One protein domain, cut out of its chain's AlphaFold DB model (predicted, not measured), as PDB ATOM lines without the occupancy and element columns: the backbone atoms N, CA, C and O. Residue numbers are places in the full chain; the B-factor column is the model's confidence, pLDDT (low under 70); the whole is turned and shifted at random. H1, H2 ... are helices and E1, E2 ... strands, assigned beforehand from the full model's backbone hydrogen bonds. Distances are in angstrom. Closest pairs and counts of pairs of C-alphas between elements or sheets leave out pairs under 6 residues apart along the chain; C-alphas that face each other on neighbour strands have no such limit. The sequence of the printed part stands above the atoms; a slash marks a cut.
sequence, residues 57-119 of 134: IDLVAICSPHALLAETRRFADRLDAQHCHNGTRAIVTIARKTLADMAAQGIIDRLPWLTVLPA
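What this domain is: This is residues 57 to 119 of the 134 residues of an uncharacterized protein of Hoeflea sp. EC-HK425 (UniProt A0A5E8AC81). A small wall of three parallel strands, E1, E2 and E3, has the two helices H1 and H2 on one side of it, while its other side is bare. H2 runs along the strands over E2 and E3, H1 only grazes the wall, and the two helices come nearest each other close to their beginnings and spread from there. The printed part has 63 residues, with two named helices and three named strands in the order E1 H1 E2 H2 E3; the sheet's order is E1 E2 E3, all parallel, and the class is mixed, helices and strands. The whole is compact, with a radius of gyration of the C-alphas of 11.0 A and spans of 30 by 24 by 15 A.

How they stand to each other: E1, residues 59 to 67, is an edge strand and bends by 99 degrees at residue 64. E2, residues 89 to 94, is its neighbour and the inner strand, parallel at 8 degrees. Across this pair N 60 and O 89 are 2.8 A apart and N 91 and O 60 are 2.9 A apart, both within hydrogen-bond range. E3, residues 115 to 118, is the other edge strand, parallel to E2 at 26 degrees, with N 94 and O 117 at 2.9 A and N 117 and O 92 at 2.9 A, also within hydrogen-bond range. E1 and E3 are apart. The sheet is twisted, its C-alphas lying up to 4.1 A off the best plane. H1, residues 69 to 79, is on the sheet but only grazes it, with its residues 69 to 75. H2, residues 96 to 104, is on the sheet at a height over the sheet of 10.0 A. It lies over E3, on which 4 of its 9 C-alphas fall, and only just over E2, on which 3 fall. It runs along the strands, at 2 degrees to E3 on the local plane. The closest C-alphas of H2 and E3, those of Arg 96 and Pro 118, are 6.1 A apart. H1 and H2 only just touch, with 3 pairs of C-alphas within 8 A, the closest being those of Leu 69 and Thr 98 at 5.5 A; they run the same way at a steep tilt of 50 degrees. In H1 and H2 every O i to N i+4 pair is within hydrogen-bond range. E1, H1 and E2 form a strand-helix-strand unit, two parallel neighbour strands with a helix between them in the chain, and so do E2, H2 and E3; both crossovers are right-handed.

Where its parts are: E1 begins with C-alpha 59 at (-10.632, -41.057, 35.438) and is 16.8 A long from first to last C-alpha. H1 runs from Leu 69 to Leu 79 over 15.2 A. E2 runs from Arg 89 to Ile 94 over 16.5 A. H2 begins with C-alpha 96 at (1.957, -59.494, 38.796) and is 12.6 A long. E3 runs from Thr 115 to Pro 118 over 9.9 A and ends with C-alpha 118 at (-3.031, -55.978, 39.344).

The domain as a whole: The two C-alphas farthest apart, those of Ile 57 and Ala 104, are 31.5 A from each other. The printed part, residues 57 to 119, has no cut. The links E1 to H1 and E2 to H2 are tight, with 1 residue each; H1 to E2, with 9 residues, and H2 to E3, with 10, are short, and no link is long. The mean pLDDT of the printed part of this model is 82.3, and residues 63 to 65 and 118 to 119 are under 70.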
ATOM      1  N   ILE A  57     -12.208 -34.725  32.883       83.75
ATOM      2  CA  ILE A  57     -11.814 -36.131  32.965       83.75
ATOM      3  C   ILE A  57     -11.795 -36.566  34.430       83.75
ATOM      4  O   ILE A  57     -10.938 -36.138  35.200       83.75
ATOM      5  N   ASP A  58     -12.726 -37.436  34.814       84.06
ATOM      6  CA  ASP A  58     -12.814 -37.955  36.188       84.06
ATOM      7  C   ASP A  58     -11.843 -39.133  36.433       84.06
ATOM      8  O   ASP A  58     -11.411 -39.383  37.565       84.06
ATOM      9  N   LEU A  59     -11.491 -39.874  35.374       81.75
ATOM     10  CA  LEU A  59     -10.632 -41.057  35.438       81.75
ATOM     11  C   LEU A  59      -9.823 -41.243  34.150       81.75
ATOM     12  O   LEU A  59     -10.381 -41.275  33.057       81.75
ATOM     13  N   VAL A  60      -8.524 -41.481  34.305       84.44
ATOM     14  CA  VAL A  60      -7.637 -41.991  33.257       84.44
ATOM     15  C   VAL A  60      -7.267 -43.429  33.601       84.44
ATOM     16  O   VAL A  60      -6.618 -43.686  34.614       84.44
ATOM     17  N   ALA A  61      -7.677 -44.375  32.760       83.31
ATOM     18  CA  ALA A  61      -7.272 -45.771  32.865       83.31
ATOM     19  C   ALA A  61      -6.291 -46.092  31.738       83.31
ATOM     20  O   ALA A  61      -6.636 -46.039  30.560       83.31
ATOM     21  N   ILE A  62      -5.061 -46.422  32.105       82.12
ATOM     22  CA  ILE A  62      -4.052 -46.910  31.167       82.12
ATOM     23  C   ILE A  62      -4.110 -48.435  31.238       82.12
ATOM     24  O   ILE A  62      -4.209 -48.947  32.358       82.12
ATOM     25  N   CYS A  63      -4.029 -49.114  30.076       64.62
ATOM     26  CA  CYS A  63      -3.559 -50.501  29.839       64.62
ATOM     27  C   CYS A  63      -4.455 -51.346  28.920       64.62
ATOM     28  O   CYS A  63      -5.505 -51.819  29.344       64.62
ATOM     29  N   SER A  64      -3.956 -51.695  27.732       55.81
ATOM     30  CA  SER A  64      -4.416 -52.912  27.053       55.81
ATOM     31  C   SER A  64      -3.229 -53.712  26.498       55.81
ATOM     32  O   SER A  64      -2.476 -53.150  25.702       55.81
ATOM     33  N   PRO A  65      -3.029 -54.991  26.896       61.62
ATOM     34  CA  PRO A  65      -3.670 -55.687  28.020       61.62
ATOM     35  C   PRO A  65      -3.068 -55.306  29.390       61.62
ATOM     36  O   PRO A  65      -3.806 -55.243  30.368       61.62
ATOM     37  N   HIS A  66      -1.771 -54.975  29.473       72.81
ATOM     38  CA  HIS A  66      -1.066 -54.525  30.689       72.81
ATOM     39  C   HIS A  66       0.067 -53.563  30.323       72.81
ATOM     40  O   HIS A  66       0.739 -53.795  29.320       72.81
ATOM     41  N   ALA A  67       0.330 -52.550  31.153       77.00
ATOM     42  CA  ALA A  67       1.522 -51.721  30.983       77.00
ATOM     43  C   ALA A  67       2.777 -52.535  31.322       77.00
ATOM     44  O   ALA A  67       2.849 -53.243  32.338       77.00
ATOM     45  N   LEU A  68       3.770 -52.433  30.449       84.38
ATOM     46  CA  LEU A  68       5.083 -53.027  30.639       84.38
ATOM     47  C   LEU A  68       5.892 -52.201  31.638       84.38
ATOM     48  O   LEU A  68       5.755 -50.985  31.715       84.38
ATOM     49  N   LEU A  69       6.832 -52.846  32.329       85.00
ATOM     50  CA  LEU A  69       7.722 -52.179  33.286       85.00
ATOM     51  C   LEU A  69       8.418 -50.939  32.696       85.00
ATOM     52  O   LEU A  69       8.514 -49.904  33.351       85.00
ATOM     53  N   ALA A  70       8.879 -51.030  31.444       85.88
ATOM     54  CA  ALA A  70       9.527 -49.919  30.752       85.88
ATOM     55  C   ALA A  70       8.578 -48.732  30.516       85.88
ATOM     56  O   ALA A  70       9.008 -47.580  30.569       85.88
ATOM     57  N   GLU A  71       7.296 -48.997  30.274       84.12
ATOM     58  CA  GLU A  71       6.276 -47.962  30.105       84.12
ATOM     59  C   GLU A  71       5.957 -47.311  31.446       84.12
ATOM     60  O   GLU A  71       5.944 -46.084  31.532       84.12
ATOM     61  N   THR A  72       5.801 -48.105  32.509       85.38
ATOM     62  CA  THR A  72       5.522 -47.576  33.849       85.38
ATOM     63  C   THR A  72       6.689 -46.768  34.404       85.38
ATOM     64  O   THR A  72       6.475 -45.751  35.058       85.38
ATOM     65  N   ARG A  73       7.930 -47.149  34.083       87.31
ATOM     66  CA  ARG A  73       9.117 -46.349  34.407       87.31
ATOM     67  C   ARG A  73       9.106 -45.005  33.681       87.31
ATOM     68  O   ARG A  73       9.242 -43.975  34.326       87.31
ATOM     69  N   ARG A  74       8.884 -44.999  32.361       87.69
ATOM     70  CA  ARG A  74       8.782 -43.750  31.579       87.69
ATOM     71  C   ARG A  74       7.643 -42.859  32.071       87.69
ATOM     72  O   ARG A  74       7.769 -41.638  32.048       87.69
ATOM     73  N   PHE A  75       6.537 -43.469  32.482       85.81
ATOM     74  CA  PHE A  75       5.404 -42.777  33.079       85.81
ATOM     75  C   PHE A  75       5.808 -42.104  34.398       85.81
ATOM     76  O   PHE A  75       5.614 -40.898  34.532       85.81
ATOM     77  N   ALA A  76       6.457 -42.837  35.308       85.75
ATOM     78  CA  ALA A  76       6.981 -42.288  36.558       85.75
ATOM     79  C   ALA A  76       8.007 -41.174  36.329       85.75
ATOM     80  O   ALA A  76       7.903 -40.119  36.937       85.75
ATOM     81  N   ASP A  77       8.938 -41.351  35.390       88.06
ATOM     82  CA  ASP A  77       9.964 -40.350  35.074       88.06
ATOM     83  C   ASP A  77       9.367 -39.028  34.573       88.06
ATOM     84  O   ASP A  77       9.902 -37.961  34.859       88.06
ATOM     85  N   ARG A  78       8.242 -39.072  33.850       87.00
ATOM     86  CA  ARG A  78       7.558 -37.849  33.398       87.00
ATOM     87  C   ARG A  78       6.681 -37.205  34.460       87.00
ATOM     88  O   ARG A  78       6.427 -36.006  34.374       87.00
ATOM     89  N   LEU A  79       6.204 -37.992  35.415       83.62
ATOM     90  CA  LEU A  79       5.267 -37.547  36.439       83.62
ATOM     91  C   LEU A  79       5.912 -37.335  37.809       83.62
ATOM     92  O   LEU A  79       5.222 -36.930  38.729       83.62
ATOM     93  N   ASP A  80       7.220 -37.537  37.942       72.62
ATOM     94  CA  ASP A  80       7.958 -37.441  39.210       72.62
ATOM     95  C   ASP A  80       7.702 -36.119  39.966       72.62
ATOM     96  O   ASP A  80       7.596 -36.098  41.186       72.62
ATOM     97  N   ALA A  81       7.526 -35.013  39.235       73.94
ATOM     98  CA  ALA A  81       7.194 -33.697  39.792       73.94
ATOM     99  C   ALA A  81       5.750 -33.242  39.491       73.94
ATOM    100  O   ALA A  81       5.401 -32.089  39.750       73.94
ATOM    101  N   GLN A  82       4.916 -34.105  38.904       80.31
ATOM    102  CA  GLN A  82       3.573 -33.757  38.438       80.31
ATOM    103  C   GLN A  82       2.512 -34.652  39.073       80.31
ATOM    104  O   GLN A  82       2.682 -35.851  39.261       80.31
ATOM    105  N   HIS A  83       1.364 -34.054  39.352       75.31
ATOM    106  CA  HIS A  83       0.200 -34.762  39.860       75.31
ATOM    107  C   HIS A  83      -0.955 -34.587  38.885       75.31
ATOM    108  O   HIS A  83      -1.087 -33.540  38.243       75.31
ATOM    109  N   CYS A  84      -1.814 -35.602  38.787       79.81
ATOM    110  CA  CYS A  84      -3.111 -35.410  38.156       79.81
ATOM    111  C   CYS A  84      -3.875 -34.293  38.877       79.81
ATOM    112  O   CYS A  84      -3.727 -34.087  40.083       79.81
ATOM    113  N   HIS A  85      -4.711 -33.575  38.128       81.62
ATOM    114  CA  HIS A  85      -5.641 -32.615  38.706       81.62
ATOM    115  C   HIS A  85      -6.467 -33.289  39.819       81.62
ATOM    116  O   HIS A  85      -6.861 -34.440  39.667       81.62
ATOM    117  N   ASN A  86      -6.779 -32.583  40.912       81.75
ATOM    118  CA  ASN A  86      -7.432 -33.174  42.096       81.75
ATOM    119  C   ASN A  86      -8.781 -33.863  41.797       81.75
ATOM    120  O   ASN A  86      -9.205 -34.749  42.533       81.75
ATOM    121  N   GLY A  87      -9.463 -33.453  40.724       84.00
ATOM    122  CA  GLY A  87     -10.703 -34.077  40.245       84.00
ATOM    123  C   GLY A  87     -10.511 -35.306  39.346       84.00
ATOM    124  O   GLY A  87     -11.497 -35.912  38.945       84.00
ATOM    125  N   THR A  88      -9.272 -35.670  39.018       84.44
ATOM    126  CA  THR A  88      -8.926 -36.708  38.046       84.44
ATOM    127  C   THR A  88      -8.147 -37.820  38.727       84.44
ATOM    128  O   THR A  88      -7.038 -37.619  39.218       84.44
ATOM    129  N   ARG A  89      -8.706 -39.029  38.720       84.00
ATOM    130  CA  ARG A  89      -7.998 -40.226  39.190       84.00
ATOM    131  C   ARG A  89      -7.210 -40.852  38.046       84.00
ATOM    132  O   ARG A  89      -7.669 -40.829  36.908       84.00
ATOM    133  N   ALA A  90      -6.073 -41.469  38.348       86.38
ATOM    134  CA  ALA A  90      -5.356 -42.299  37.387       86.38
ATOM    135  C   ALA A  90      -5.196 -43.724  37.908       86.38
ATOM    136  O   ALA A  90      -4.883 -43.947  39.081       86.38
ATOM    137  N   ILE A  91      -5.406 -44.677  37.005       85.81
ATOM    138  CA  ILE A  91      -5.243 -46.103  37.250       85.81
ATOM    139  C   ILE A  91      -4.304 -46.681  36.195       85.81
ATOM    140  O   ILE A  91      -4.482 -46.452  34.995       85.81
ATOM    141  N   VAL A  92      -3.343 -47.483  36.647       84.94
ATOM    142  CA  VAL A  92      -2.466 -48.284  35.788       84.94
ATOM    143  C   VAL A  92      -2.675 -49.763  36.107       84.94
ATOM    144  O   VAL A  92      -2.569 -50.175  37.264       84.94
ATOM    145  N   THR A  93      -2.997 -50.562  35.086       86.19
ATOM    146  CA  THR A  93      -3.212 -52.010  35.238       86.19
ATOM    147  C   THR A  93      -1.971 -52.809  34.842       86.19
ATOM    148  O   THR A  93      -1.630 -52.914  33.667       86.19
ATOM    149  N   ILE A  94      -1.303 -53.452  35.795       85.06
ATOM    150  CA  ILE A  94      -0.048 -54.172  35.521       85.06
ATOM    151  C   ILE A  94      -0.135 -55.666  35.811       85.06
ATOM    152  O   ILE A  94      -0.915 -56.136  36.643       85.06
ATOM    153  N   ALA A  95       0.721 -56.434  35.140       84.06
ATOM    154  CA  ALA A  95       0.921 -57.841  35.455       84.06
ATOM    155  C   ALA A  95       1.590 -58.011  36.833       84.06
ATOM    156  O   ALA A  95       2.354 -57.160  37.284       84.06
ATOM    157  N   ARG A  96       1.368 -59.166  37.478       81.69
ATOM    158  CA  ARG A  96       1.957 -59.494  38.796       81.69
ATOM    159  C   ARG A  96       3.475 -59.346  38.835       81.69
ATOM    160  O   ARG A  96       4.005 -58.793  39.789       81.69
ATOM    161  N   LYS A  97       4.160 -59.840  37.799       85.69
ATOM    162  CA  LYS A  97       5.620 -59.740  37.688       85.69
ATOM    163  C   LYS A  97       6.057 -58.275  37.631       85.69
ATOM    164  O   LYS A  97       6.907 -57.877  38.411       85.69
ATOM    165  N   THR A  98       5.398 -57.466  36.800       87.00
ATOM    166  CA  THR A  98       5.661 -56.024  36.699       87.00
ATOM    167  C   THR A  98       5.457 -55.309  38.033       87.00
ATOM    168  O   THR A  98       6.254 -54.444  38.365       87.00
ATOM    169  N   LEU A  99       4.438 -55.679  38.820       86.81
ATOM    170  CA  LEU A  99       4.228 -55.103  40.155       86.81
ATOM    171  C   LEU A  99       5.406 -55.391  41.091       86.81
ATOM    172  O   LEU A  99       5.900 -54.477  41.745       86.81
ATOM    173  N   ALA A 100       5.874 -56.641  41.125       86.31
ATOM    174  CA  ALA A 100       7.034 -57.020  41.927       86.31
ATOM    175  C   ALA A 100       8.304 -56.285  41.466       86.31
ATOM    176  O   ALA A 100       9.037 -55.746  42.293       86.31
ATOM    177  N   ASP A 101       8.523 -56.200  40.151       89.31
ATOM    178  CA  ASP A 101       9.675 -55.506  39.573       89.31
ATOM    179  C   ASP A 101       9.630 -53.990  39.860       89.31
ATOM    180  O   ASP A 101      10.666 -53.380  40.124       89.31
ATOM    181  N   MET A 102       8.441 -53.375  39.858       88.25
ATOM    182  CA  MET A 102       8.255 -51.963  40.214       88.25
ATOM    183  C   MET A 102       8.532 -51.690  41.691       88.25
ATOM    184  O   MET A 102       9.176 -50.688  42.001       88.25
ATOM    185  N   ALA A 103       8.063 -52.564  42.587       87.62
ATOM    186  CA  ALA A 103       8.325 -52.452  44.019       87.62
ATOM    187  C   ALA A 103       9.827 -52.583  44.315       87.62
ATOM    188  O   ALA A 103      10.395 -51.751  45.013       87.62
ATOM    189  N   ALA A 104      10.500 -53.563  43.702       90.25
ATOM    190  CA  ALA A 104      11.943 -53.754  43.852       90.25
ATOM    191  C   ALA A 104      12.776 -52.558  43.347       90.25
ATOM    192  O   ALA A 104      13.904 -52.366  43.790       90.25
ATOM    193  N   GLN A 105      12.233 -51.761  42.420       90.62
ATOM    194  CA  GLN A 105      12.881 -50.567  41.868       90.62
ATOM    195  C   GLN A 105      12.435 -49.254  42.537       90.62
ATOM    196  O   GLN A 105      12.846 -48.188  42.078       90.62
ATOM    197  N   GLY A 106      11.580 -49.297  43.568       88.69
ATOM    198  CA  GLY A 106      11.051 -48.096  44.232       88.69
ATOM    199  C   GLY A 106      10.189 -47.210  43.321       88.69
ATOM    200  O   GLY A 106      10.031 -46.019  43.569       88.69
ATOM    201  N   ILE A 107       9.647 -47.755  42.223       88.06
ATOM    202  CA  ILE A 107       8.840 -46.976  41.264       88.06
ATOM    203  C   ILE A 107       7.480 -46.610  41.870       88.06
ATOM    204  O   ILE A 107       6.939 -45.551  41.566       88.06
ATOM    205  N   ILE A 108       6.930 -47.478  42.723       84.56
ATOM    206  CA  ILE A 108       5.637 -47.254  43.387       84.56
ATOM    207  C   ILE A 108       5.720 -46.035  44.314       84.56
ATOM    208  O   ILE A 108       4.837 -45.182  44.285       84.56
ATOM    209  N   ASP A 109       6.825 -45.904  45.045       86.12
ATOM    210  CA  ASP A 109       7.025 -44.848  46.044       86.12
ATOM    211  C   ASP A 109       7.136 -43.456  45.411       86.12
ATOM    212  O   ASP A 109       6.822 -42.447  46.038       86.12
ATOM    213  N   ARG A 110       7.532 -43.399  44.135       86.00
ATOM    214  CA  ARG A 110       7.606 -42.161  43.348       86.00
ATOM    215  C   ARG A 110       6.233 -41.639  42.925       86.00
ATOM    216  O   ARG A 110       6.107 -40.469  42.580       86.00
ATOM    217  N   LEU A 111       5.205 -42.490  42.930       82.00
ATOM    218  CA  LEU A 111       3.853 -42.155  42.478       82.00
ATOM    219  C   LEU A 111       2.802 -42.524  43.542       82.00
ATOM    220  O   LEU A 111       1.898 -43.313  43.259       82.00
ATOM    221  N   PRO A 112       2.850 -41.932  44.750       81.69
ATOM    222  CA  PRO A 112       1.968 -42.309  45.862       81.69
ATOM    223  C   PRO A 112       0.479 -42.030  45.593       81.69
ATOM    224  O   PRO A 112      -0.402 -42.579  46.250       81.69
ATOM    225  N   TRP A 113       0.185 -41.167  44.620       80.31
ATOM    226  CA  TRP A 113      -1.163 -40.802  44.187       80.31
ATOM    227  C   TRP A 113      -1.737 -41.747  43.116       80.31
ATOM    228  O   TRP A 113      -2.942 -41.716  42.849       80.31
ATOM    229  N   LEU A 114      -0.898 -42.569  42.476       83.12
ATOM    230  CA  LEU A 114      -1.313 -43.458  41.396       83.12
ATOM    231  C   LEU A 114      -1.917 -44.740  41.969       83.12
ATOM    232  O   LEU A 114      -1.293 -45.455  42.749       83.12
ATOM    233  N   THR A 115      -3.115 -45.096  41.506       84.00
ATOM    234  CA  THR A 115      -3.683 -46.407  41.827       84.00
ATOM    235  C   THR A 115      -3.119 -47.462  40.878       84.00
ATOM    236  O   THR A 115      -3.348 -47.417  39.667       84.00
ATOM    237  N   VAL A 116      -2.407 -48.446  41.428       82.06
ATOM    238  CA  VAL A 116      -1.888 -49.589  40.671       82.06
ATOM    239  C   VAL A 116      -2.809 -50.786  40.877       82.06
ATOM    240  O   VAL A 116      -2.937 -51.296  41.989       82.06
ATOM    241  N   LEU A 117      -3.452 -51.245  39.801       78.81
ATOM    242  CA  LEU A 117      -4.316 -52.421  39.834       78.81
ATOM    243  C   LEU A 117      -3.597 -53.630  39.233       78.81
ATOM    244  O   LEU A 117      -3.113 -53.568  38.101       78.81
ATOM    245  N   PRO A 118      -3.536 -54.764  39.943       69.44
ATOM    246  CA  PRO A 118      -3.031 -55.978  39.344       69.44
ATOM    247  C   PRO A 118      -4.064 -56.580  38.377       69.44
ATOM    248  O   PRO A 118      -5.253 -56.644  38.668       69.44
ATOM    249  N   ALA A 119      -3.581 -57.098  37.248       66.56
ATOM    250  CA  ALA A 119      -4.341 -57.707  36.148       66.56
ATOM    251  C   ALA A 119      -5.453 -58.711  36.519       66.56
ATOM    252  O   ALA A 119      -6.403 -58.897  35.768       66.56
TER     253      ALA A 119